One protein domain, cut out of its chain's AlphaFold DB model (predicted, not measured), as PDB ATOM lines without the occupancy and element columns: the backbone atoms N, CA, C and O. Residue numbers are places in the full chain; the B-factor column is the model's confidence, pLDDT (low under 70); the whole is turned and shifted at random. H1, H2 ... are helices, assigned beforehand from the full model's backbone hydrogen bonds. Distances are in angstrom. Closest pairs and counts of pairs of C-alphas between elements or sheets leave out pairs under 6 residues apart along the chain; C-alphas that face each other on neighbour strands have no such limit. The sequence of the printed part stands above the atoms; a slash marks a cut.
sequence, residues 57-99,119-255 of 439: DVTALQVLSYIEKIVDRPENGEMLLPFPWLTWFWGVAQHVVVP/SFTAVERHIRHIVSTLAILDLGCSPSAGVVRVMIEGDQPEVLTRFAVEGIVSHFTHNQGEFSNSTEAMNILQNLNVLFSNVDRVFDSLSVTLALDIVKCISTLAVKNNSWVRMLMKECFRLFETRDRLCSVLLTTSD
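AT A GLANCE: This is residues 57 to 99 and 119 to 255 of the 439 residues of an uncharacterized protein of Trypanosoma congolense (strain IL3000) (UniProt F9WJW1). A slab of helices, its chain wound to and fro between two rows: H1, H4, H6 and H9 follow one another in one row, and H3, H5, H7 and H10 make a second, looser row beside it. H1 lies side by side with H4 at one end, H6 crosses H4 near the middle, and H9 and H11 follow towards the other end, where H10 also lies; H2 is a short piece at the corner after H1. The printed part has 180 residues with eleven named helices, H1 to H11 in order along the chain, and no named strand, and its class is all helix. It is compact, with a radius of gyration of the C-alphas of 16.3 A, and its C-alphas span 48 by 41 by 27 A.

IN THESE COORDINATES: H1 is residues 57 to 71, 20.8 A long, beginning at C-alpha 57 at (-15.681, 24.906, -15.792). H2 is residues 74 to 80, and H3 is residues 85 to 97, 17.0 A long. After the cut comes the longest helix, H4, residues 119 to 141, 33.4 A from C-alpha 119 at (-11.595, 26.156, -11.045) to C-alpha 141. H5 is residues 146 to 153, H6 residues 158 to 175, 24.5 A, and H7 residues 182 to 197, 22.2 A. H8 has four residues, 199 to 202. H9 is residues 208 to 224, 24.0 A, H10 residues 227 to 236, and H11 residues 239 to 253, 20.7 A, ending at C-alpha 253 at (8.101, 0.348, 4.966).

HOW THE PARTS SIT: H1 touches H4, the hub, which touches six other helices; they run the same way at a shallow tilt of 19 degrees, and the C-alphas of Glu 68 and Ile 130 are closest, 5.6 A apart. H2 only just touches H1, with 3 pairs of C-alphas within 8 A, and only at the corner, Val 71 to Gly 77 at 4.8 A. With its residues 134 to 141 alone H4 touches H2, about perpendicular at 88 degrees, closest at the C-alphas of Gly 77 and Leu 134, 6.2 A. H3 touches H4 opposite ways at a shallow tilt of 12 degrees, closest at the C-alphas of Val 97 and Glu 124, 6.8 A. H5 touches H4 about perpendicular, at 75 degrees, closest at the C-alphas of Ala 135 and Val 147, 6.1 A. H6 touches H4 with residues 163 to 171 alone, at a steep tilt of 67 degrees, only just short of perpendicular; the C-alphas of Ser 132 and Gly 167 are 4.6 A apart, the closest pair. H7 touches H4 at the C-alphas of Gly 140 and Glu 184, 4.8 A, and touches H5 at those of Val 148 and Leu 195, 6.1 A. H8 touches H5, closest at the C-alphas of Ile 152 and Val 202, 5.4 A. H9 touches H6 the same way at a shallow tilt of 31 degrees, Thr 173 to Cys 217 at 4.7 A between closest C-alphas. H10 touches H7, closest at the C-alphas of Leu 189 and Met 233, 6.9 A. H11 touches H9 opposite ways at 29 degrees, a shallow tilt, closest at the C-alphas of Val 215 and Arg 243, 5.2 A. The packing is part aligned, part crossed: 6 of the 12 touching pairs with a tilt, leaving out those that touch only at the corner or at their ends, are at a shallow one. Every O i to N i+4 pair is within hydrogen-bond range in H1, H4, H5, H6, H7, H9, H10 and H11; H2 has 2 of 3, H3 has 7 of 9, and H8 is too short for such a pair.

THE WHOLE: The two farthest C-alphas, of Val 58 and Glu 235, are 49.6 A apart. Residues 100 to 118 are not printed, and C-alphas 99 and 119 stand 12.3 A apart across the cut. Of the links printed whole none is long. Mean pLDDT of the printed part is 88.3; residues 97 to 99, 176 to 177 and 254 are under 70.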
ATOM      1  N   ASP A  57     -16.038  24.961 -17.210       74.12
ATOM      2  CA  ASP A  57     -15.681  24.906 -15.792       74.12
ATOM      3  C   ASP A  57     -16.759  25.523 -14.883       74.12
ATOM      4  O   ASP A  57     -17.056  24.991 -13.815       74.12
ATOM      5  N   VAL A  58     -17.376  26.635 -15.301       80.69
ATOM      6  CA  VAL A  58     -18.445  27.306 -14.542       80.69
ATOM      7  C   VAL A  58     -19.719  26.471 -14.574       80.69
ATOM      8  O   VAL A  58     -20.363  26.306 -13.539       80.69
ATOM      9  N   THR A  59     -20.059  25.891 -15.727       82.00
ATOM     10  CA  THR A  59     -21.190  24.962 -15.837       82.00
ATOM     11  C   THR A  59     -20.970  23.717 -14.978       82.00
ATOM     12  O   THR A  59     -21.871  23.327 -14.240       82.00
ATOM     13  N   ALA A  60     -19.771  23.127 -15.005       82.88
ATOM     14  CA  ALA A  60     -19.430  21.974 -14.175       82.88
ATOM     15  C   ALA A  60     -19.580  22.292 -12.679       82.88
ATOM     16  O   ALA A  60     -20.209  21.526 -11.951       82.88
ATOM     17  N   LEU A  61     -19.085  23.448 -12.227       85.69
ATOM     18  CA  LEU A  61     -19.247  23.897 -10.841       85.69
ATOM     19  C   LEU A  61     -20.714  24.113 -10.453       85.69
ATOM     20  O   LEU A  61     -21.114  23.737  -9.355       85.69
ATOM     21  N   GLN A  62     -21.533  24.688 -11.339       86.94
ATOM     22  CA  GLN A  62     -22.965  24.873 -11.083       86.94
ATOM     23  C   GLN A  62     -23.697  23.535 -10.942       86.94
ATOM     24  O   GLN A  62     -24.483  23.365 -10.008       86.94
ATOM     25  N   VAL A  63     -23.413  22.579 -11.831       88.56
ATOM     26  CA  VAL A  63     -23.994  21.231 -11.779       88.56
ATOM     27  C   VAL A  63     -23.552  20.507 -10.511       88.56
ATOM     28  O   VAL A  63     -24.396  19.989  -9.784       88.56
ATOM     29  N   LEU A  64     -22.256  20.521 -10.193       90.31
ATOM     30  CA  LEU A  64     -21.730  19.890  -8.982       90.31
ATOM     31  C   LEU A  64     -22.299  20.524  -7.710       90.31
ATOM     32  O   LEU A  64     -22.698  19.800  -6.808       90.31
ATOM     33  N   SER A  65     -22.436  21.851  -7.656       90.69
ATOM     34  CA  SER A  65     -23.080  22.534  -6.526       90.69
ATOM     35  C   SER A  65     -24.556  22.150  -6.374       90.69
ATOM     36  O   SER A  65     -25.072  22.089  -5.259       90.69
ATOM     37  N   TYR A  66     -25.255  21.883  -7.480       91.25
ATOM     38  CA  TYR A  66     -26.631  21.399  -7.429       91.25
ATOM     39  C   TYR A  66     -26.711  19.950  -6.929       91.25
ATOM     40  O   TYR A  66     -27.537  19.658  -6.068       91.25
ATOM     41  N   ILE A  67     -25.831  19.067  -7.413       91.25
ATOM     42  CA  ILE A  67     -25.743  17.676  -6.945       91.25
ATOM     43  C   ILE A  67     -25.387  17.635  -5.457       91.25
ATOM     44  O   ILE A  67     -26.036  16.917  -4.707       91.25
ATOM     45  N   GLU A  68     -24.427  18.450  -5.017       92.75
ATOM     46  CA  GLU A  68     -24.063  18.612  -3.605       92.75
ATOM     47  C   GLU A  68     -25.290  18.916  -2.737       92.75
ATOM     48  O   GLU A  68     -25.587  18.179  -1.802       92.75
ATOM     49  N   LYS A  69     -26.101  19.907  -3.124       93.12
ATOM     50  CA  LYS A  69     -27.344  20.243  -2.405       93.12
ATOM     51  C   LYS A  69     -28.370  19.109  -2.380       93.12
ATOM     52  O   LYS A  69     -29.201  19.070  -1.472       93.12
ATOM     53  N   ILE A  70     -28.376  18.239  -3.394       90.81
ATOM     54  CA  ILE A  70     -29.244  17.059  -3.415       90.81
ATOM     55  C   ILE A  70     -28.744  16.050  -2.388       90.81
ATOM     56  O   ILE A  70     -29.547  15.622  -1.563       90.81
ATOM     57  N   VAL A  71     -27.455  15.698  -2.425       93.06
ATOM     58  CA  VAL A  71     -26.873  14.651  -1.565       93.06
ATOM     59  C   VAL A  71     -26.723  15.077  -0.106       93.06
ATOM     60  O   VAL A  71     -26.725  14.219   0.768       93.06
ATOM     61  N   ASP A  72     -26.671  16.381   0.175       91.25
ATOM     62  CA  ASP A  72     -26.679  16.924   1.541       91.25
ATOM     63  C   ASP A  72     -27.981  16.618   2.299       91.25
ATOM     64  O   ASP A  72     -28.033  16.735   3.525       91.25
ATOM     65  N   ARG A  73     -29.050  16.232   1.589       92.31
ATOM     66  CA  ARG A  73     -30.267  15.705   2.208       92.31
ATOM     67  C   ARG A  73     -30.188  14.178   2.251       92.31
ATOM     68  O   ARG A  73     -30.192  13.564   1.179       92.31
ATOM     69  N   PRO A  74     -30.154  13.554   3.442       87.31
ATOM     70  CA  PRO A  74     -29.946  12.114   3.560       87.31
ATOM     71  C   PRO A  74     -31.021  11.312   2.822       87.31
ATOM     72  O   PRO A  74     -30.687  10.342   2.153       87.31
ATOM     73  N   GLU A  75     -32.279  11.760   2.816       92.06
ATOM     74  CA  GLU A  75     -33.375  11.060   2.132       92.06
ATOM     75  C   GLU A  75     -33.157  10.985   0.615       92.06
ATOM     76  O   GLU A  75     -33.465   9.979  -0.021       92.06
ATOM     77  N   ASN A  76     -32.601  12.044   0.023       91.81
ATOM     78  CA  ASN A  76     -32.270  12.063  -1.398       91.81
ATOM     79  C   ASN A  76     -31.048  11.188  -1.692       91.81
ATOM     80  O   ASN A  76     -31.014  10.509  -2.716       91.81
ATOM     81  N   GLY A  77     -30.042  11.217  -0.812       89.50
ATOM     82  CA  GLY A  77     -28.858  10.371  -0.931       89.50
ATOM     83  C   GLY A  77     -29.210   8.885  -0.859       89.50
ATOM     84  O   GLY A  77     -28.737   8.106  -1.681       89.50
ATOM     85  N   GLU A  78     -30.107   8.503   0.053       91.62
ATOM     86  CA  GLU A  78     -30.581   7.124   0.216       91.62
ATOM     87  C   GLU A  78     -31.254   6.601  -1.056       91.62
ATOM     88  O   GLU A  78     -31.039   5.452  -1.440       91.62
ATOM     89  N   MET A  79     -32.005   7.451  -1.768       91.50
ATOM     90  CA  MET A  79     -32.610   7.087  -3.056       91.50
ATOM     91  C   MET A  79     -31.576   6.786  -4.152       91.50
ATOM     92  O   MET A  79     -31.908   6.092  -5.111       91.50
ATOM     93  N   LEU A  80     -30.340   7.282  -4.030       89.00
ATOM     94  CA  LEU A  80     -29.266   7.037  -4.998       89.00
ATOM     95  C   LEU A  80     -28.500   5.733  -4.726       89.00
ATOM     96  O   LEU A  80     -27.899   5.188  -5.651       89.00
ATOM     97  N   LEU A  81     -28.534   5.208  -3.496       90.38
ATOM     98  CA  LEU A  81     -27.764   4.023  -3.086       90.38
ATOM     99  C   LEU A  81     -28.094   2.721  -3.843       90.38
ATOM    100  O   LEU A  81     -27.172   1.938  -4.073       90.38
ATOM    101  N   PRO A  82     -29.348   2.449  -4.264       89.94
ATOM    102  CA  PRO A  82     -29.658   1.260  -5.060       89.94
ATOM    103  C   PRO A  82     -29.010   1.260  -6.450       89.94
ATOM    104  O   PRO A  82     -28.919   0.210  -7.088       89.94
ATOM    105  N   PHE A  83     -28.587   2.427  -6.936       88.50
ATOM    106  CA  PHE A  83     -27.976   2.598  -8.246       88.50
ATOM    107  C   PHE A  83     -26.444   2.544  -8.145       88.50
ATOM    108  O   PHE A  83     -25.881   2.841  -7.089       88.50
ATOM    109  N   PRO A  84     -25.723   2.221  -9.236       87.69
ATOM    110  CA  PRO A  84     -24.258   2.255  -9.276       87.69
ATOM    111  C   PRO A  84     -23.742   3.706  -9.360       87.69
ATOM    112  O   PRO A  84     -23.016   4.085 -10.283       87.69
ATOM    113  N   TRP A  85     -24.141   4.529  -8.388       89.06
ATOM    114  CA  TRP A  85     -23.950   5.976  -8.365       89.06
ATOM    115  C   TRP A  85     -22.480   6.365  -8.495       89.06
ATOM    116  O   TRP A  85     -22.177   7.330  -9.188       89.06
ATOM    117  N   LEU A  86     -21.565   5.601  -7.887       87.06
ATOM    118  CA  LEU A  86     -20.132   5.884  -7.934       87.06
ATOM    119  C   LEU A  86     -19.587   5.743  -9.363       87.06
ATOM    120  O   LEU A  86     -18.918   6.648  -9.859       87.06
ATOM    121  N   THR A  87     -19.954   4.657 -10.054       87.44
ATOM    122  CA  THR A  87     -19.579   4.403 -11.453       87.44
ATOM    123  C   THR A  87     -20.164   5.459 -12.387       87.44
ATOM    124  O   THR A  87     -19.459   5.994 -13.242       87.44
ATOM    125  N   TRP A  88     -21.449   5.784 -12.223       88.19
ATOM    126  CA  TRP A  88     -22.120   6.797 -13.039       88.19
ATOM    127  C   TRP A  88     -21.524   8.187 -12.826       88.19
ATOM    128  O   TRP A  88     -21.221   8.889 -13.790       88.19
ATOM    129  N   PHE A  89     -21.306   8.567 -11.567       87.56
ATOM    130  CA  PHE A  89     -20.707   9.845 -11.212       87.56
ATOM    131  C   PHE A  89     -19.298   9.970 -11.786       87.56
ATOM    132  O   PHE A  89     -18.968  10.990 -12.392       87.56
ATOM    133  N   TRP A  90     -18.486   8.917 -11.673       87.31
ATOM    134  CA  TRP A  90     -17.141   8.913 -12.232       87.31
ATOM    135  C   TRP A  90     -17.115   8.994 -13.754       87.31
ATOM    136  O   TRP A  90     -16.310   9.748 -14.303       87.31
ATOM    137  N   GLY A  91     -18.021   8.284 -14.432       84.06
ATOM    138  CA  GLY A  91     -18.158   8.337 -15.887       84.06
ATOM    139  C   GLY A  91     -18.280   9.767 -16.420       84.06
ATOM    140  O   GLY A  91     -17.734  10.072 -17.477       84.06
ATOM    141  N   VAL A  92     -18.904  10.662 -15.647       81.88
ATOM    142  CA  VAL A  92     -19.023  12.092 -15.963       81.88
ATOM    143  C   VAL A  92     -17.846  12.903 -15.404       81.88
ATOM    144  O   VAL A  92     -17.248  13.712 -16.117       81.88
ATOM    145  N   ALA A  93     -17.479  12.690 -14.138       81.06
ATOM    146  CA  ALA A  93     -16.480  13.487 -13.426       81.06
ATOM    147  C   ALA A  93     -15.051  13.324 -13.975       81.06
ATOM    148  O   ALA A  93     -14.271  14.279 -13.946       81.06
ATOM    149  N   GLN A  94     -14.705  12.155 -14.527       81.50
ATOM    150  CA  GLN A  94     -13.367  11.869 -15.061       81.50
ATOM    151  C   GLN A  94     -12.911  12.882 -16.120       81.50
ATOM    152  O   GLN A  94     -11.731  13.222 -16.184       81.50
ATOM    153  N   HIS A  95     -13.845  13.420 -16.907       74.94
ATOM    154  CA  HIS A  95     -13.555  14.386 -17.967       74.94
ATOM    155  C   HIS A  95     -13.138  15.761 -17.434       74.94
ATOM    156  O   HIS A  95     -12.562  16.556 -18.178       74.94
ATOM    157  N   VAL A  96     -13.429  16.037 -16.161       72.44
ATOM    158  CA  VAL A  96     -13.103  17.296 -15.483       72.44
ATOM    159  C   VAL A  96     -11.930  17.116 -14.513       72.44
ATOM    160  O   VAL A  96     -11.128  18.031 -14.353       72.44
ATOM    161  N   VAL A  97     -11.792  15.928 -13.906       68.75
ATOM    162  CA  VAL A  97     -10.731  15.597 -12.932       68.75
ATOM    163  C   VAL A  97      -9.427  15.152 -13.597       68.75
ATOM    164  O   VAL A  97      -8.356  15.381 -13.042       68.75
ATOM    165  N   VAL A  98      -9.480  14.543 -14.783       63.94
ATOM    166  CA  VAL A  98      -8.286  14.146 -15.541       63.94
ATOM    167  C   VAL A  98      -8.145  15.086 -16.737       63.94
ATOM    168  O   VAL A  98      -8.800  14.878 -17.763       63.94
ATOM    169  N   PRO A  99      -7.304  16.136 -16.664       53.09
ATOM    170  CA  PRO A  99      -7.049  16.959 -17.828       53.09
ATOM    171  C   PRO A  99      -6.459  16.082 -18.946       53.09
ATOM    172  O   PRO A  99      -5.498  15.345 -18.709       53.09
ATOM    173  N   SER A 119     -10.378  26.897 -10.679       71.56
ATOM    174  CA  SER A 119     -11.595  26.156 -11.045       71.56
ATOM    175  C   SER A 119     -11.472  24.650 -10.791       71.56
ATOM    176  O   SER A 119     -12.410  24.048 -10.276       71.56
ATOM    177  N   PHE A 120     -10.303  24.058 -11.051       75.94
ATOM    178  CA  PHE A 120     -10.047  22.634 -10.832       75.94
ATOM    179  C   PHE A 120     -10.128  22.269  -9.350       75.94
ATOM    180  O   PHE A 120     -10.846  21.349  -8.978       75.94
ATOM    181  N   THR A 121      -9.472  23.046  -8.483       81.62
ATOM    182  CA  THR A 121      -9.524  22.805  -7.029       81.62
ATOM    183  C   THR A 121     -10.937  22.945  -6.463       81.62
ATOM    184  O   THR A 121     -11.288  22.282  -5.487       81.62
ATOM    185  N   ALA A 122     -11.769  23.805  -7.064       85.56
ATOM    186  CA  ALA A 122     -13.164  23.938  -6.680       85.56
ATOM    187  C   ALA A 122     -14.009  22.744  -7.133       85.56
ATOM    188  O   ALA A 122     -14.774  22.212  -6.330       85.56
ATOM    189  N   VAL A 123     -13.821  22.288  -8.372       86.31
ATOM    190  CA  VAL A 123     -14.473  21.084  -8.899       86.31
ATOM    191  C   VAL A 123     -14.111  19.866  -8.052       86.31
ATOM    192  O   VAL A 123     -14.995  19.152  -7.588       86.31
ATOM    193  N   GLU A 124     -12.820  19.667  -7.797       86.94
ATOM    194  CA  GLU A 124     -12.315  18.560  -6.990       86.94
ATOM    195  C   GLU A 124     -12.925  18.559  -5.585       86.94
ATOM    196  O   GLU A 124     -13.318  17.508  -5.085       86.94
ATOM    197  N   ARG A 125     -13.072  19.734  -4.961       90.50
ATOM    198  CA  ARG A 125     -13.701  19.864  -3.642       90.50
ATOM    199  C   ARG A 125     -15.150  19.382  -3.643       90.50
ATOM    200  O   ARG A 125     -15.510  18.606  -2.763       90.50
ATOM    201  N   HIS A 126     -15.953  19.810  -4.617       90.88
ATOM    202  CA  HIS A 126     -17.347  19.369  -4.729       90.88
ATOM    203  C   HIS A 126     -17.440  17.860  -4.986       90.88
ATOM    204  O   HIS A 126     -18.234  17.167  -4.359       90.88
ATOM    205  N   ILE A 127     -16.583  17.327  -5.862       91.50
ATOM    206  CA  ILE A 127     -16.508  15.887  -6.149       91.50
ATOM    207  C   ILE A 127     -16.173  15.102  -4.882       91.50
ATOM    208  O   ILE A 127     -16.884  14.159  -4.545       91.50
ATOM    209  N   ARG A 128     -15.124  15.509  -4.156       92.56
ATOM    210  CA  ARG A 128     -14.735  14.894  -2.881       92.56
ATOM    211  C   ARG A 128     -15.890  14.922  -1.886       92.56
ATOM    212  O   ARG A 128     -16.160  13.895  -1.274       92.56
ATOM    213  N   HIS A 129     -16.582  16.053  -1.745       93.75
ATOM    214  CA  HIS A 129     -17.719  16.184  -0.831       93.75
ATOM    215  C   HIS A 129     -18.864  15.237  -1.202       93.75
ATOM    216  O   HIS A 129     -19.265  14.430  -0.372       93.75
ATOM    217  N   ILE A 130     -19.319  15.254  -2.460       93.69
ATOM    218  CA  ILE A 130     -20.405  14.387  -2.947       93.69
ATOM    219  C   ILE A 130     -20.078  12.909  -2.711       93.69
ATOM    220  O   ILE A 130     -20.890  12.175  -2.144       93.69
ATOM    221  N   VAL A 131     -18.878  12.480  -3.116       94.31
ATOM    222  CA  VAL A 131     -18.420  11.091  -2.962       94.31
ATOM    223  C   VAL A 131     -18.347  10.709  -1.490       94.31
ATOM    224  O   VAL A 131     -18.814   9.636  -1.124       94.31
ATOM    225  N   SER A 132     -17.802  11.585  -0.642       93.62
ATOM    226  CA  SER A 132     -17.694  11.332   0.798       93.62
ATOM    227  C   SER A 132     -19.073  11.177   1.431       93.62
ATOM    228  O   SER A 132     -19.318  10.179   2.101       93.62
ATOM    229  N   THR A 133     -19.983  12.123   1.190       94.12
ATOM    230  CA  THR A 133     -21.333  12.135   1.769       94.12
ATOM    231  C   THR A 133     -22.111  10.876   1.398       94.12
ATOM    232  O   THR A 133     -22.638  10.202   2.283       94.12
ATOM    233  N   LEU A 134     -22.121  10.503   0.115       94.88
ATOM    234  CA  LEU A 134     -22.806   9.290  -0.335       94.88
ATOM    235  C   LEU A 134     -22.129   8.014   0.169       94.88
ATOM    236  O   LEU A 134     -22.822   7.081   0.562       94.88
ATOM    237  N   ALA A 135     -20.794   7.967   0.208       95.19
ATOM    238  CA  ALA A 135     -20.077   6.813   0.738       95.19
ATOM    239  C   ALA A 135     -20.376   6.598   2.228       95.19
ATOM    240  O   ALA A 135     -20.654   5.477   2.639       95.19
ATOM    241  N   ILE A 136     -20.363   7.663   3.036       94.31
ATOM    242  CA  ILE A 136     -20.677   7.600   4.471       94.31
ATOM    243  C   ILE A 136     -22.116   7.131   4.691       94.31
ATOM    244  O   ILE A 136     -22.354   6.286   5.551       94.31
ATOM    245  N   LEU A 137     -23.056   7.644   3.896       94.00
ATOM    246  CA  LEU A 137     -24.454   7.232   3.953       94.00
ATOM    247  C   LEU A 137     -24.617   5.740   3.619       94.00
ATOM    248  O   LEU A 137     -25.238   5.003   4.380       94.00
ATOM    249  N   ASP A 138     -23.979   5.266   2.543       94.69
ATOM    250  CA  ASP A 138     -24.006   3.856   2.129       94.69
ATOM    251  C   ASP A 138     -23.474   2.911   3.226       94.69
ATOM    252  O   ASP A 138     -24.074   1.871   3.510       94.69
ATOM    253  N   LEU A 139     -22.393   3.307   3.916       95.12
ATOM    254  CA  LEU A 139     -21.836   2.558   5.053       95.12
ATOM    255  C   LEU A 139     -22.844   2.368   6.196       95.12
ATOM    256  O   LEU A 139     -22.793   1.343   6.878       95.12
ATOM    257  N   GLY A 140     -23.718   3.351   6.432       93.12
ATOM    258  CA  GLY A 140     -24.731   3.321   7.489       93.12
ATOM    259  C   GLY A 140     -25.967   2.504   7.124       93.12
ATOM    260  O   GLY A 140     -26.511   1.787   7.970       93.12
ATOM    261  N   CYS A 141     -26.394   2.560   5.862       92.69
ATOM    262  CA  CYS A 141     -27.651   1.960   5.414       92.69
ATOM    263  C   CYS A 141     -27.584   0.436   5.217       92.69
ATOM    264  O   CYS A 141     -28.601  -0.239   5.382       92.69
ATOM    265  N   SER A 142     -26.417  -0.128   4.879       90.94
ATOM    266  CA  SER A 142     -26.283  -1.550   4.526       90.94
ATOM    267  C   SER A 142     -25.053  -2.203   5.166       90.94
ATOM    268  O   SER A 142     -23.981  -1.609   5.137       90.94
ATOM    269  N   PRO A 143     -25.127  -3.458   5.656       90.50
ATOM    270  CA  PRO A 143     -23.955  -4.203   6.142       90.50
ATOM    271  C   PRO A 143     -22.977  -4.613   5.024       90.50
ATOM    272  O   PRO A 143     -21.885  -5.110   5.301       90.50
ATOM    273  N   SER A 144     -23.386  -4.451   3.764       92.00
ATOM    274  CA  SER A 144     -22.574  -4.661   2.568       92.00
ATOM    275  C   SER A 144     -22.767  -3.456   1.653       92.00
ATOM    276  O   SER A 144     -23.505  -3.533   0.666       92.00
ATOM    277  N   ALA A 145     -22.149  -2.337   2.023       93.00
ATOM    278  CA  ALA A 145     -22.223  -1.085   1.282       93.00
ATOM    279  C   ALA A 145     -21.714  -1.286  -0.153       93.00
ATOM    280  O   ALA A 145     -20.649  -1.878  -0.378       93.00
ATOM    281  N   GLY A 146     -22.481  -0.797  -1.130       90.81
ATOM    282  CA  GLY A 146     -22.147  -0.937  -2.547       90.81
ATOM    283  C   GLY A 146     -20.806  -0.283  -2.875       90.81
ATOM    284  O   GLY A 146     -19.992  -0.873  -3.586       90.81
ATOM    285  N   VAL A 147     -20.542   0.878  -2.272       92.38
ATOM    286  CA  VAL A 147     -19.298   1.639  -2.408       92.38
ATOM    287  C   VAL A 147     -18.079   0.807  -1.998       92.38
ATOM    288  O   VAL A 147     -17.079   0.793  -2.710       92.38
ATOM    289  N   VAL A 148     -18.157   0.049  -0.897       92.38
ATOM    290  CA  VAL A 148     -17.034  -0.765  -0.399       92.38
ATOM    291  C   VAL A 148     -16.763  -1.942  -1.320       92.38
ATOM    292  O   VAL A 148     -15.606  -2.206  -1.642       92.38
ATOM    293  N   ARG A 149     -17.816  -2.621  -1.785       92.38
ATOM    294  CA  ARG A 149     -17.674  -3.730  -2.734       92.38
ATOM    295  C   ARG A 149     -16.985  -3.266  -4.018       92.38
ATOM    296  O   ARG A 149     -15.979  -3.847  -4.408       92.38
ATOM    297  N   VAL A 150     -17.476  -2.176  -4.601       90.50
ATOM    298  CA  VAL A 150     -16.954  -1.608  -5.850       90.50
ATOM    299  C   VAL A 150     -15.494  -1.146  -5.706       90.50
ATOM    300  O   VAL A 150     -14.694  -1.353  -6.615       90.50
ATOM    301  N   MET A 151     -15.115  -0.566  -4.558       91.88
ATOM    302  CA  MET A 151     -13.718  -0.195  -4.284       91.88
ATOM    303  C   MET A 151     -12.788  -1.414  -4.176       91.88
ATOM    304  O   MET A 151     -11.642  -1.340  -4.607       91.88
ATOM    305  N   ILE A 152     -13.257  -2.530  -3.608       90.81
ATOM    306  CA  ILE A 152     -12.452  -3.753  -3.430       90.81
ATOM    307  C   ILE A 152     -12.341  -4.566  -4.721       90.81
ATOM    308  O   ILE A 152     -11.313  -5.197  -4.956       90.81
ATOM    309  N   GLU A 153     -13.387  -4.571  -5.547       89.56
ATOM    310  CA  GLU A 153     -13.392  -5.255  -6.846       89.56
ATOM    311  C   GLU A 153     -12.421  -4.606  -7.849       89.56
ATOM    312  O   GLU A 153     -12.007  -5.260  -8.803       89.56
ATOM    313  N   GLY A 154     -11.979  -3.367  -7.593       81.25
ATOM    314  CA  GLY A 154     -11.009  -2.659  -8.432       81.25
ATOM    315  C   GLY A 154     -11.626  -2.039  -9.688       81.25
ATOM    316  O   GLY A 154     -10.904  -1.628 -10.593       81.25
ATOM    317  N   ASP A 155     -12.955  -1.934  -9.738       81.62
ATOM    318  CA  ASP A 155     -13.698  -1.420 -10.893       81.62
ATOM    319  C   ASP A 155     -13.649   0.116 -11.017       81.62
ATOM    320  O   ASP A 155     -14.134   0.680 -11.999       81.62
ATOM    321  N   GLN A 156     -13.081   0.815 -10.026       85.31
ATOM    322  CA  GLN A 156     -12.992   2.277  -9.995       85.31
ATOM    323  C   GLN A 156     -11.550   2.763 -10.062       85.31
ATOM    324  O   GLN A 156     -10.660   2.144  -9.476       85.31
ATOM    325  N   PRO A 157     -11.299   3.926 -10.688       87.12
ATOM    326  CA  PRO A 157      -9.966   4.502 -10.681       87.12
ATOM    327  C   PRO A 157      -9.490   4.879  -9.286       87.12
ATOM    328  O   PRO A 157     -10.237   5.428  -8.474       87.12
ATOM    329  N   GLU A 158      -8.196   4.669  -9.059       87.06
ATOM    330  CA  GLU A 158      -7.539   4.877  -7.768       87.06
ATOM    331  C   GLU A 158      -7.776   6.283  -7.190       87.06
ATOM    332  O   GLU A 158      -7.908   6.443  -5.982       87.06
ATOM    333  N   VAL A 159      -7.886   7.311  -8.040       86.75
ATOM    334  CA  VAL A 159      -8.174   8.697  -7.618       86.75
ATOM    335  C   VAL A 159      -9.538   8.812  -6.937       86.75
ATOM    336  O   VAL A 159      -9.650   9.438  -5.886       86.75
ATOM    337  N   LEU A 160     -10.574   8.197  -7.510       88.62
ATOM    338  CA  LEU A 160     -11.921   8.235  -6.950       88.62
ATOM    339  C   LEU A 160     -12.006   7.414  -5.665       88.62
ATOM    340  O   LEU A 160     -12.554   7.876  -4.667       88.62
ATOM    341  N   THR A 161     -11.414   6.221  -5.689       91.31
ATOM    342  CA  THR A 161     -11.275   5.359  -4.516       91.31
ATOM    343  C   THR A 161     -10.564   6.102  -3.386       91.31
ATOM    344  O   THR A 161     -11.028   6.097  -2.249       91.31
ATOM    345  N   ARG A 162      -9.490   6.838  -3.697       91.12
ATOM    346  CA  ARG A 162      -8.782   7.689  -2.736       91.12
ATOM    347  C   ARG A 162      -9.692   8.776  -2.164       91.12
ATOM    348  O   ARG A 162      -9.731   8.915  -0.948       91.12
ATOM    349  N   PHE A 163     -10.466   9.488  -2.989       91.75
ATOM    350  CA  PHE A 163     -11.423  10.490  -2.494       91.75
ATOM    351  C   PHE A 163     -12.454   9.890  -1.534       91.75
ATOM    352  O   PHE A 163     -12.721  10.481  -0.489       91.75
ATOM    353  N   ALA A 164     -13.000   8.717  -1.859       93.38
ATOM    354  CA  ALA A 164     -13.955   8.029  -0.998       93.38
ATOM    355  C   ALA A 164     -13.320   7.616   0.337       93.38
ATOM    356  O   ALA A 164     -13.859   7.939   1.394       93.38
ATOM    357  N   VAL A 165     -12.157   6.955   0.310       95.25
ATOM    358  CA  VAL A 165     -11.484   6.489   1.533       95.25
ATOM    359  C   VAL A 165     -11.023   7.665   2.398       95.25
ATOM    360  O   VAL A 165     -11.293   7.658   3.597       95.25
ATOM    361  N   GLU A 166     -10.399   8.702   1.823       94.44
ATOM    362  CA  GLU A 166     -10.019   9.928   2.549       94.44
ATOM    363  C   GLU A 166     -11.242  10.596   3.195       94.44
ATOM    364  O   GLU A 166     -11.196  10.994   4.360       94.44
ATOM    365  N   GLY A 167     -12.353  10.676   2.459       93.88
ATOM    366  CA  GLY A 167     -13.623  11.216   2.933       93.88
ATOM    367  C   GLY A 167     -14.199  10.464   4.128       93.88
ATOM    368  O   GLY A 167     -14.494  11.065   5.165       93.88
ATOM    369  N   ILE A 168     -14.300   9.138   4.003       95.50
ATOM    370  CA  ILE A 168     -14.754   8.226   5.060       95.50
ATOM    371  C   ILE A 168     -13.883   8.403   6.309       95.50
ATOM    372  O   ILE A 168     -14.378   8.684   7.401       95.50
ATOM    373  N   VAL A 169     -12.567   8.277   6.148       95.25
ATOM    374  CA  VAL A 169     -11.598   8.344   7.243       95.25
ATOM    375  C   VAL A 169     -11.640   9.707   7.938       95.25
ATOM    376  O   VAL A 169     -11.665   9.775   9.172       95.25
ATOM    377  N   SER A 170     -11.714  10.794   7.169       94.00
ATOM    378  CA  SER A 170     -11.813  12.153   7.701       94.00
ATOM    379  C   SER A 170     -13.097  12.362   8.506       94.00
ATOM    380  O   SER A 170     -13.036  12.905   9.614       94.00
ATOM    381  N   HIS A 171     -14.239  11.873   8.010       92.75
ATOM    382  CA  HIS A 171     -15.527  11.978   8.697       92.75
ATOM    383  C   HIS A 171     -15.510  11.293  10.069       92.75
ATOM    384  O   HIS A 171     -15.843  11.922  11.076       92.75
ATOM    385  N   PHE A 172     -15.060  10.039  10.134       92.44
ATOM    386  CA  PHE A 172     -15.025   9.280  11.389       92.44
ATOM    387  C   PHE A 172     -13.930   9.745  12.358       92.44
ATOM    388  O   PHE A 172     -14.037   9.539  13.568       92.44
ATOM    389  N   THR A 173     -12.911  10.447  11.863       91.00
ATOM    390  CA  THR A 173     -11.901  11.083  12.715       91.00
ATOM    391  C   THR A 173     -12.421  12.392  13.325       91.00
ATOM    392  O   THR A 173     -12.383  12.586  14.545       91.00
ATOM    393  N   HIS A 174     -12.933  13.309  12.501       86.56
ATOM    394  CA  HIS A 174     -13.205  14.685  12.928       86.56
ATOM    395  C   HIS A 174     -14.665  14.930  13.315       86.56
ATOM    396  O   HIS A 174     -14.917  15.580  14.329       86.56
ATOM    397  N   ASN A 175     -15.611  14.381  12.556       72.94
ATOM    398  CA  ASN A 175     -17.001  14.841  12.561       72.94
ATOM    399  C   ASN A 175     -17.966  13.916  13.307       72.94
ATOM    400  O   ASN A 175     -19.082  14.330  13.609       72.94
ATOM    401  N   GLN A 176     -17.558  12.692  13.642       69.81
ATOM    402  CA  GLN A 176     -18.434  11.780  14.372       69.81
ATOM    403  C   GLN A 176     -18.494  12.058  15.881       69.81
ATOM    404  O   GLN A 176     -17.463  12.160  16.565       69.81
ATOM    405  N   GLY A 177     -19.739  12.163  16.365       60.62
ATOM    406  CA  GLY A 177     -20.154  11.885  17.742       60.62
ATOM    407  C   GLY A 177     -20.460  10.391  17.937       60.62
ATOM    408  O   GLY A 177     -19.980   9.564  17.169       60.62
ATOM    409  N   GLU A 178     -21.238  10.033  18.961       72.94
ATOM    410  CA  GLU A 178     -21.717   8.650  19.128       72.94
ATOM    411  C   GLU A 178     -22.646   8.247  17.969       72.94
ATOM    412  O   GLU A 178     -23.408   9.076  17.469       72.94
ATOM    413  N   PHE A 179     -22.598   6.977  17.551       84.31
ATOM    414  CA  PHE A 179     -23.493   6.451  16.514       84.31
ATOM    415  C   PHE A 179     -24.971   6.664  16.863       84.31
ATOM    416  O   PHE A 179     -25.391   6.408  17.995       84.31
ATOM    417  N   SER A 180     -25.775   7.051  15.870       80.38
ATOM    418  CA  SER A 180     -27.190   7.386  16.064       80.38
ATOM    419  C   SER A 180     -28.017   6.188  16.536       80.38
ATOM    420  O   SER A 180     -28.956   6.344  17.317       80.38
ATOM    421  N   ASN A 181     -27.688   4.978  16.067       87.94
ATOM    422  CA  ASN A 181     -28.315   3.740  16.521       87.94
ATOM    423  C   ASN A 181     -27.396   2.510  16.369       87.94
ATOM    424  O   ASN A 181     -26.360   2.543  15.708       87.94
ATOM    425  N   SER A 182     -27.800   1.402  17.000       91.06
ATOM    426  CA  SER A 182     -27.038   0.142  17.038       91.06
ATOM    427  C   SER A 182     -26.868  -0.509  15.657       91.06
ATOM    428  O   SER A 182     -25.793  -1.014  15.341       91.06
ATOM    429  N   THR A 183     -27.903  -0.476  14.816       93.25
ATOM    430  CA  THR A 183     -27.866  -1.079  13.474       93.25
ATOM    431  C   THR A 183     -26.892  -0.337  12.564       93.25
ATOM    432  O   THR A 183     -26.049  -0.960  11.925       93.25
ATOM    433  N   GLU A 184     -26.964   0.991  12.560       92.00
ATOM    434  CA  GLU A 184     -26.059   1.869  11.818       92.00
ATOM    435  C   GLU A 184     -24.607   1.656  12.265       92.00
ATOM    436  O   GLU A 184     -23.731   1.443  11.431       92.00
ATOM    437  N   ALA A 185     -24.354   1.613  13.580       92.56
ATOM    438  CA  ALA A 185     -23.026   1.317  14.117       92.56
ATOM    439  C   ALA A 185     -22.493  -0.034  13.615       92.56
ATOM    440  O   ALA A 185     -21.342  -0.133  13.196       92.56
ATOM    441  N   MET A 186     -23.329  -1.075  13.629       94.88
ATOM    442  CA  MET A 186     -22.954  -2.409  13.160       94.88
ATOM    443  C   MET A 186     -22.574  -2.397  11.676       94.88
ATOM    444  O   MET A 186     -21.517  -2.915  11.314       94.88
ATOM    445  N   ASN A 187     -23.403  -1.767  10.840       95.62
ATOM    446  CA  ASN A 187     -23.168  -1.645   9.403       95.62
ATOM    447  C   ASN A 187     -21.862  -0.894   9.121       95.62
ATOM    448  O   ASN A 187     -21.003  -1.396   8.394       95.62
ATOM    449  N   ILE A 188     -21.666   0.265   9.756       95.31
ATOM    450  CA  ILE A 188     -20.464   1.082   9.570       95.31
ATOM    451  C   ILE A 188     -19.220   0.289   9.966       95.31
ATOM    452  O   ILE A 188     -18.291   0.170   9.170       95.31
ATOM    453  N   LEU A 189     -19.186  -0.290  11.170       95.69
ATOM    454  CA  LEU A 189     -18.004  -1.007  11.654       95.69
ATOM    455  C   LEU A 189     -17.674  -2.233  10.795       95.69
ATOM    456  O   LEU A 189     -16.498  -2.490  10.528       95.69
ATOM    457  N   GLN A 190     -18.694  -2.961  10.331       96.25
ATOM    458  CA  GLN A 190     -18.519  -4.090   9.422       96.25
ATOM    459  C   GLN A 190     -17.880  -3.647   8.104       96.25
ATOM    460  O   GLN A 190     -16.870  -4.217   7.684       96.25
ATOM    461  N   ASN A 191     -18.435  -2.615   7.470       96.94
ATOM    462  CA  ASN A 191     -17.932  -2.117   6.197       96.94
ATOM    463  C   ASN A 191     -16.533  -1.497   6.323       96.94
ATOM    464  O   ASN A 191     -15.683  -1.748   5.470       96.94
ATOM    465  N   LEU A 192     -16.257  -0.741   7.393       96.69
ATOM    466  CA  LEU A 192     -14.922  -0.195   7.666       96.69
ATOM    467  C   LEU A 192     -13.890  -1.308   7.841       96.69
ATOM    468  O   LEU A 192     -12.781  -1.199   7.325       96.69
ATOM    469  N   ASN A 193     -14.243  -2.400   8.523       95.94
ATOM    470  CA  ASN A 193     -13.345  -3.544   8.636       95.94
ATOM    471  C   ASN A 193     -13.057  -4.171   7.272       95.94
ATOM    472  O   ASN A 193     -11.896  -4.407   6.937       95.94
ATOM    473  N   VAL A 194     -14.092  -4.415   6.468       95.50
ATOM    474  CA  VAL A 194     -13.928  -4.973   5.121       95.50
ATOM    475  C   VAL A 194     -13.047  -4.060   4.262       95.50
ATOM    476  O   VAL A 194     -12.102  -4.547   3.644       95.50
ATOM    477  N   LEU A 195     -13.275  -2.747   4.293       95.69
ATOM    478  CA  LEU A 195     -12.487  -1.764   3.553       95.69
ATOM    479  C   LEU A 195     -11.021  -1.722   4.015       95.69
ATOM    480  O   LEU A 195     -10.110  -1.900   3.209       95.69
ATOM    481  N   PHE A 196     -10.775  -1.522   5.312       95.38
ATOM    482  CA  PHE A 196      -9.421  -1.320   5.837       95.38
ATOM    483  C   PHE A 196      -8.580  -2.599   5.837       95.38
ATOM    484  O   PHE A 196      -7.376  -2.535   5.602       95.38
ATOM    485  N   SER A 197      -9.186  -3.773   6.044       93.69
ATOM    486  CA  SER A 197      -8.460  -5.051   5.967       93.69
ATOM    487  C   SER A 197      -8.000  -5.397   4.544       93.69
ATOM    488  O   SER A 197      -7.033  -6.147   4.383       93.69
ATOM    489  N   ASN A 198      -8.652  -4.824   3.526       92.81
ATOM    490  CA  ASN A 198      -8.342  -5.012   2.109       92.81
ATOM    491  C   ASN A 198      -7.648  -3.795   1.481       92.81
ATOM    492  O   ASN A 198      -7.581  -3.716   0.259       92.81
ATOM    493  N   VAL A 199      -7.103  -2.863   2.271       90.69
ATOM    494  CA  VAL A 199      -6.501  -1.632   1.733       90.69
ATOM    495  C   VAL A 199      -5.385  -1.899   0.709       90.69
ATOM    496  O   VAL A 199      -5.289  -1.180  -0.279       90.69
ATOM    497  N   ASP A 200      -4.627  -2.989   0.869       86.69
ATOM    498  CA  ASP A 200      -3.575  -3.411  -0.074       86.69
ATOM    499  C   ASP A 200      -4.120  -3.920  -1.421       86.69
ATOM    500  O   ASP A 200      -3.371  -4.077  -2.377       86.69
ATOM    501  N   ARG A 201      -5.416  -4.253  -1.490       86.75
ATOM    502  CA  ARG A 201      -6.116  -4.592  -2.741       86.75
ATOM    503  C   ARG A 201      -6.764  -3.372  -3.379       86.75
ATOM    504  O   ARG A 201      -6.967  -3.352  -4.583       86.75
ATOM    505  N   VAL A 202      -7.123  -2.397  -2.549       87.94
ATOM    506  CA  VAL A 202      -7.791  -1.159  -2.955       87.94
ATOM    507  C   VAL A 202      -6.785  -0.170  -3.559       87.94
ATOM    508  O   VAL A 202      -7.142   0.590  -4.456       87.94
ATOM    509  N   PHE A 203      -5.532  -0.187  -3.093       87.88
ATOM    510  CA  PHE A 203      -4.460   0.675  -3.589       87.88
ATOM    511  C   PHE A 203      -3.223  -0.138  -3.977       87.88
ATOM    512  O   PHE A 203      -2.707  -0.896  -3.159       87.88
ATOM    513  N   ASP A 204      -2.683   0.116  -5.174       81.25
ATOM    514  CA  ASP A 204      -1.403  -0.457  -5.624       81.25
ATOM    515  C   ASP A 204      -0.233  -0.015  -4.727       81.25
ATOM    516  O   ASP A 204       0.723  -0.759  -4.502       81.25
ATOM    517  N   SER A 205      -0.306   1.213  -4.198       81.38
ATOM    518  CA  SER A 205       0.619   1.717  -3.183       81.38
ATOM    519  C   SER A 205      -0.113   2.591  -2.165       81.38
ATOM    520  O   SER A 205      -0.617   3.673  -2.476       81.38
ATOM    521  N   LEU A 206      -0.184   2.118  -0.921       83.69
ATOM    522  CA  LEU A 206      -0.800   2.872   0.165       83.69
ATOM    523  C   LEU A 206       0.142   3.990   0.629       83.69
ATOM    524  O   LEU A 206       1.223   3.730   1.153       83.69
ATOM    525  N   SER A 207      -0.276   5.246   0.464       84.50
ATOM    526  CA  SER A 207       0.488   6.392   0.970       84.50
ATOM    527  C   SER A 207       0.564   6.374   2.499       84.50
ATOM    528  O   SER A 207      -0.443   6.100   3.159       84.50
ATOM    529  N   VAL A 208       1.711   6.779   3.051       82.62
ATOM    530  CA  VAL A 208       1.941   6.908   4.502       82.62
ATOM    531  C   VAL A 208       0.858   7.762   5.164       82.62
ATOM    532  O   VAL A 208       0.301   7.360   6.180       82.62
ATOM    533  N   THR A 209       0.502   8.899   4.558       84.06
ATOM    534  CA  THR A 209      -0.533   9.808   5.071       84.06
ATOM    535  C   THR A 209      -1.881   9.107   5.234       84.06
ATOM    536  O   THR A 209      -2.432   9.103   6.330       84.06
ATOM    537  N   LEU A 210      -2.371   8.426   4.192       88.19
ATOM    538  CA  LEU A 210      -3.651   7.719   4.258       88.19
ATOM    539  C   LEU A 210      -3.640   6.574   5.280       88.19
ATOM    540  O   LEU A 210      -4.610   6.395   6.013       88.19
ATOM    541  N   ALA A 211      -2.548   5.809   5.364       88.94
ATOM    542  CA  ALA A 211      -2.415   4.749   6.363       88.94
ATOM    543  C   ALA A 211      -2.502   5.304   7.796       88.94
ATOM    544  O   ALA A 211      -3.178   4.723   8.647       88.94
ATOM    545  N   LEU A 212      -1.862   6.448   8.056       86.19
ATOM    546  CA  LEU A 212      -1.941   7.137   9.345       86.19
ATOM    547  C   LEU A 212      -3.341   7.652   9.638       86.19
ATOM    548  O   LEU A 212      -3.825   7.493  10.759       86.19
ATOM    549  N   ASP A 213      -4.008   8.221   8.640       89.06
ATOM    550  CA  ASP A 213      -5.377   8.687   8.796       89.06
ATOM    551  C   ASP A 213      -6.315   7.513   9.125       89.06
ATOM    552  O   ASP A 213      -7.140   7.630  10.032       89.06
ATOM    553  N   ILE A 214      -6.141   6.339   8.497       93.56
ATOM    554  CA  ILE A 214      -6.896   5.116   8.835       93.56
ATOM    555  C   ILE A 214      -6.623   4.686  10.286       93.56
ATOM    556  O   ILE A 214      -7.561   4.432  11.048       93.56
ATOM    557  N   VAL A 215      -5.355   4.641  10.709       90.94
ATOM    558  CA  VAL A 215      -4.965   4.306  12.094       90.94
ATOM    559  C   VAL A 215      -5.593   5.278  13.100       90.94
ATOM    560  O   VAL A 215      -6.124   4.858  14.140       90.94
ATOM    561  N   LYS A 216      -5.565   6.576  12.790       88.50
ATOM    562  CA  LYS A 216      -6.147   7.642  13.609       88.50
ATOM    563  C   LYS A 216      -7.667   7.535  13.663       88.50
ATOM    564  O   LYS A 216      -8.237   7.696  14.743       88.50
ATOM    565  N   CYS A 217      -8.311   7.202  12.550       93.00
ATOM    566  CA  CYS A 217      -9.745   6.952  12.472       93.00
ATOM    567  C   CYS A 217     -10.160   5.803  13.397       93.00
ATOM    568  O   CYS A 217     -10.992   6.005  14.282       93.00
ATOM    569  N   ILE A 218      -9.510   4.636  13.296       93.50
ATOM    570  CA  ILE A 218      -9.805   3.480  14.163       93.50
ATOM    571  C   ILE A 218      -9.600   3.840  15.642       93.50
ATOM    572  O   ILE A 218     -10.429   3.518  16.495       93.50
ATOM    573  N   SER A 219      -8.511   4.539  15.962       90.31
ATOM    574  CA  SER A 219      -8.219   4.955  17.339       90.31
ATOM    575  C   SER A 219      -9.256   5.951  17.866       90.31
ATOM    576  O   SER A 219      -9.716   5.829  19.001       90.31
ATOM    577  N   THR A 220      -9.681   6.898  17.032       90.31
ATOM    578  CA  THR A 220     -10.685   7.906  17.390       90.31
ATOM    579  C   THR A 220     -12.058   7.278  17.605       90.31
ATOM    580  O   THR A 220     -12.713   7.589  18.602       90.31
ATOM    581  N   LEU A 221     -12.460   6.337  16.745       91.25
ATOM    582  CA  LEU A 221     -13.696   5.569  16.901       91.25
ATOM    583  C   LEU A 221     -13.743   4.843  18.247       91.25
ATOM    584  O   LEU A 221     -14.763   4.888  18.933       91.25
ATOM    585  N   ALA A 222     -12.633   4.232  18.662       89.94
ATOM    586  CA  ALA A 222     -12.558   3.520  19.933       89.94
ATOM    587  C   ALA A 222     -12.665   4.447  21.157       89.94
ATOM    588  O   ALA A 222     -13.285   4.078  22.161       89.94
ATOM    589  N   VAL A 223     -12.064   5.637  21.085       88.12
ATOM    590  CA  VAL A 223     -12.062   6.612  22.186       88.12
ATOM    591  C   VAL A 223     -13.417   7.305  22.325       88.12
ATOM    592  O   VAL A 223     -13.915   7.428  23.441       88.12
ATOM    593  N   LYS A 224     -14.013   7.750  21.212       88.75
ATOM    594  CA  LYS A 224     -15.234   8.572  21.227       88.75
ATOM    595  C   LYS A 224     -16.522   7.791  21.489       88.75
ATOM    596  O   LYS A 224     -17.511   8.405  21.864       88.75
ATOM    597  N   ASN A 225     -16.530   6.472  21.299       89.06
ATOM    598  CA  ASN A 225     -17.740   5.660  21.429       89.06
ATOM    599  C   ASN A 225     -17.813   4.878  22.749       89.06
ATOM    600  O   ASN A 225     -16.855   4.781  23.517       89.06
ATOM    601  N   ASN A 226     -18.975   4.284  23.018       89.94
ATOM    602  CA  ASN A 226     -19.224   3.497  24.224       89.94
ATOM    603  C   ASN A 226     -18.507   2.123  24.229       89.94
ATOM    604  O   ASN A 226     -17.869   1.693  23.265       89.94
ATOM    605  N   SER A 227     -18.594   1.414  25.361       91.25
ATOM    606  CA  SER A 227     -17.941   0.112  25.557       91.25
ATOM    607  C   SER A 227     -18.464  -0.989  24.637       91.25
ATOM    608  O   SER A 227     -17.694  -1.874  24.272       91.25
ATOM    609  N   TRP A 228     -19.739  -0.937  24.247       93.25
ATOM    610  CA  TRP A 228     -20.337  -1.909  23.333       93.25
ATOM    611  C   TRP A 228     -19.737  -1.790  21.926       93.25
ATOM    612  O   TRP A 228     -19.286  -2.795  21.380       93.25
ATOM    613  N   VAL A 229     -19.604  -0.568  21.397       92.12
ATOM    614  CA  VAL A 229     -18.902  -0.306  20.125       92.12
ATOM    615  C   VAL A 229     -17.464  -0.812  20.189       92.12
ATOM    616  O   VAL A 229     -17.029  -1.545  19.305       92.12
ATOM    617  N   ARG A 230     -16.724  -0.484  21.256       92.25
ATOM    618  CA  ARG A 230     -15.343  -0.968  21.431       92.25
ATOM    619  C   ARG A 230     -15.251  -2.493  21.439       92.25
ATOM    620  O   ARG A 230     -14.292  -3.046  20.904       92.25
ATOM    621  N   MET A 231     -16.227  -3.165  22.048       93.56
ATOM    622  CA  MET A 231     -16.297  -4.623  22.059       93.56
ATOM    623  C   MET A 231     -16.532  -5.166  20.645       93.56
ATOM    624  O   MET A 231     -15.788  -6.046  20.227       93.56
ATOM    625  N   LEU A 232     -17.448  -4.581  19.864       93.31
ATOM    626  CA  LEU A 232     -17.644  -4.957  18.457       93.31
ATOM    627  C   LEU A 232     -16.381  -4.753  17.611       93.31
ATOM    628  O   LEU A 232     -15.993  -5.642  16.853       93.31
ATOM    629  N   MET A 233     -15.714  -3.606  17.764       94.75
ATOM    630  CA  MET A 233     -14.462  -3.308  17.061       94.75
ATOM    631  C   MET A 233     -13.376  -4.349  17.348       94.75
ATOM    632  O   MET A 233     -12.602  -4.685  16.453       94.75
ATOM    633  N   LYS A 234     -13.316  -4.852  18.588       92.88
ATOM    634  CA  LYS A 234     -12.334  -5.846  19.025       92.88
ATOM    635  C   LYS A 234     -12.704  -7.265  18.598       92.88
ATOM    636  O   LYS A 234     -11.894  -7.935  17.974       92.88
ATOM    637  N   GLU A 235     -13.905  -7.709  18.947       90.50
ATOM    638  CA  GLU A 235     -14.292  -9.123  18.903       90.50
ATOM    639  C   GLU A 235     -14.971  -9.508  17.579       90.50
ATOM    640  O   GLU A 235     -14.802 -10.628  17.104       90.50
ATOM    641  N   CYS A 236     -15.727  -8.597  16.956       88.19
ATOM    642  CA  CYS A 236     -16.505  -8.904  15.749       88.19
ATOM    643  C   CYS A 236     -15.806  -8.453  14.469       88.19
ATOM    644  O   CYS A 236     -15.822  -9.160  13.463       88.19
ATOM    645  N   PHE A 237     -15.189  -7.273  14.505       91.50
ATOM    646  CA  PHE A 237     -14.700  -6.604  13.305       91.50
ATOM    647  C   PHE A 237     -13.187  -6.409  13.277       91.50
ATOM    648  O   PHE A 237     -12.707  -5.767  12.361       91.50
ATOM    649  N   ARG A 238     -12.427  -6.940  14.247       92.75
ATOM    650  CA  ARG A 238     -10.944  -6.982  14.257       92.75
ATOM    651  C   ARG A 238     -10.260  -5.666  13.836       92.75
ATOM    652  O   ARG A 238      -9.138  -5.670  13.335       92.75
ATOM    653  N   LEU A 239     -10.899  -4.520  14.073       93.44
ATOM    654  CA  LEU A 239     -10.406  -3.215  13.625       93.44
ATOM    655  C   LEU A 239      -9.110  -2.848  14.348       93.44
ATOM    656  O   LEU A 239      -8.226  -2.236  13.757       93.44
ATOM    657  N   PHE A 240      -8.963  -3.271  15.607       91.69
ATOM    658  CA  PHE A 240      -7.704  -3.111  16.334       91.69
ATOM    659  C   PHE A 240      -6.570  -3.912  15.708       91.69
ATOM    660  O   PHE A 240      -5.481  -3.381  15.564       91.69
ATOM    661  N   GLU A 241      -6.826  -5.129  15.235       92.56
ATOM    662  CA  GLU A 241      -5.790  -5.903  14.552       92.56
ATOM    663  C   GLU A 241      -5.396  -5.271  13.215       92.56
ATOM    664  O   GLU A 241      -4.215  -5.220  12.882       92.56
ATOM    665  N   THR A 242      -6.366  -4.731  12.470       92.50
ATOM    666  CA  THR A 242      -6.095  -3.972  11.241       92.50
ATOM    667  C   THR A 242      -5.252  -2.730  11.531       92.50
ATOM    668  O   THR A 242      -4.276  -2.480  10.826       92.50
ATOM    669  N   ARG A 243      -5.566  -1.979  12.594       92.12
ATOM    670  CA  ARG A 243      -4.753  -0.842  13.050       92.12
ATOM    671  C   ARG A 243      -3.327  -1.277  13.383       92.12
ATOM    672  O   ARG A 243      -2.382  -0.647  12.922       92.12
ATOM    673  N   ASP A 244      -3.174  -2.338  14.168       88.88
ATOM    674  CA  ASP A 244      -1.870  -2.817  14.626       88.88
ATOM    675  C   ASP A 244      -1.025  -3.290  13.427       88.88
ATOM    676  O   ASP A 244       0.128  -2.884  13.280       88.88
ATOM    677  N   ARG A 245      -1.639  -4.029  12.490       89.94
ATOM    678  CA  ARG A 245      -1.030  -4.420  11.212       89.94
ATOM    679  C   ARG A 245      -0.577  -3.209  10.398       89.94
ATOM    680  O   ARG A 245       0.553  -3.208   9.922       89.94
ATOM    681  N   LEU A 246      -1.429  -2.197  10.227       88.88
ATOM    682  CA  LEU A 246      -1.084  -0.992   9.462       88.88
ATOM    683  C   LEU A 246       0.061  -0.222  10.107       88.88
ATOM    684  O   LEU A 246       0.960   0.225   9.403       88.88
ATOM    685  N   CYS A 247       0.075  -0.109  11.431       86.81
ATOM    686  CA  CYS A 247       1.185   0.509  12.136       86.81
ATOM    687  C   CYS A 247       2.497  -0.284  11.975       86.81
ATOM    688  O   CYS A 247       3.540   0.333  11.793       86.81
ATOM    689  N   SER A 248       2.468  -1.622  11.989       84.06
ATOM    690  CA  SER A 248       3.668  -2.438  11.726       84.06
ATOM    691  C   SER A 248       4.142  -2.317  10.269       84.06
ATOM    692  O   SER A 248       5.334  -2.129  10.011       84.06
ATOM    693  N   VAL A 249       3.217  -2.324   9.297       83.12
ATOM    694  CA  VAL A 249       3.536  -2.049   7.882       83.12
ATOM    695  C   VAL A 249       4.159  -0.673   7.744       83.12
ATOM    696  O   VAL A 249       5.186  -0.541   7.088       83.12
ATOM    697  N   LEU A 250       3.587   0.336   8.400       81.62
ATOM    698  CA  LEU A 250       4.172   1.659   8.456       81.62
ATOM    699  C   LEU A 250       5.612   1.536   8.958       81.62
ATOM    700  O   LEU A 250       6.509   1.802   8.161       81.62
ATOM    701  N   LEU A 251       5.841   1.093  10.199       80.19
ATOM    702  CA  LEU A 251       7.171   1.045  10.830       80.19
ATOM    703  C   LEU A 251       8.241   0.325   9.995       80.19
ATOM    704  O   LEU A 251       9.420   0.652  10.107       80.19
ATOM    705  N   THR A 252       7.844  -0.642   9.168       76.44
ATOM    706  CA  THR A 252       8.757  -1.426   8.325       76.44
ATOM    707  C   THR A 252       9.004  -0.837   6.936       76.44
ATOM    708  O   THR A 252      10.046  -1.116   6.345       76.44
ATOM    709  N   THR A 253       8.068  -0.056   6.387       72.44
ATOM    710  CA  THR A 253       8.101   0.348   4.966       72.44
ATOM    711  C   THR A 253       8.357   1.828   4.733       72.44
ATOM    712  O   THR A 253       8.893   2.180   3.684       72.44
ATOM    713  N   SER A 254       7.995   2.696   5.677       69.94
ATOM    714  CA  SER A 254       8.152   4.137   5.496       69.94
ATOM    715  C   SER A 254       9.519   4.609   5.984       69.94
ATOM    716  O   SER A 254       9.923   4.401   7.123       69.94
ATOM    717  N   ASP A 255      10.250   5.287   5.112       71.44
ATOM    718  CA  ASP A 255      11.431   6.066   5.475       71.44
ATOM    719  C   ASP A 255      11.051   7.433   6.070       71.44
ATOM    720  O   ASP A 255      11.891   8.126   6.642       71.44
TER     721      ASP A 255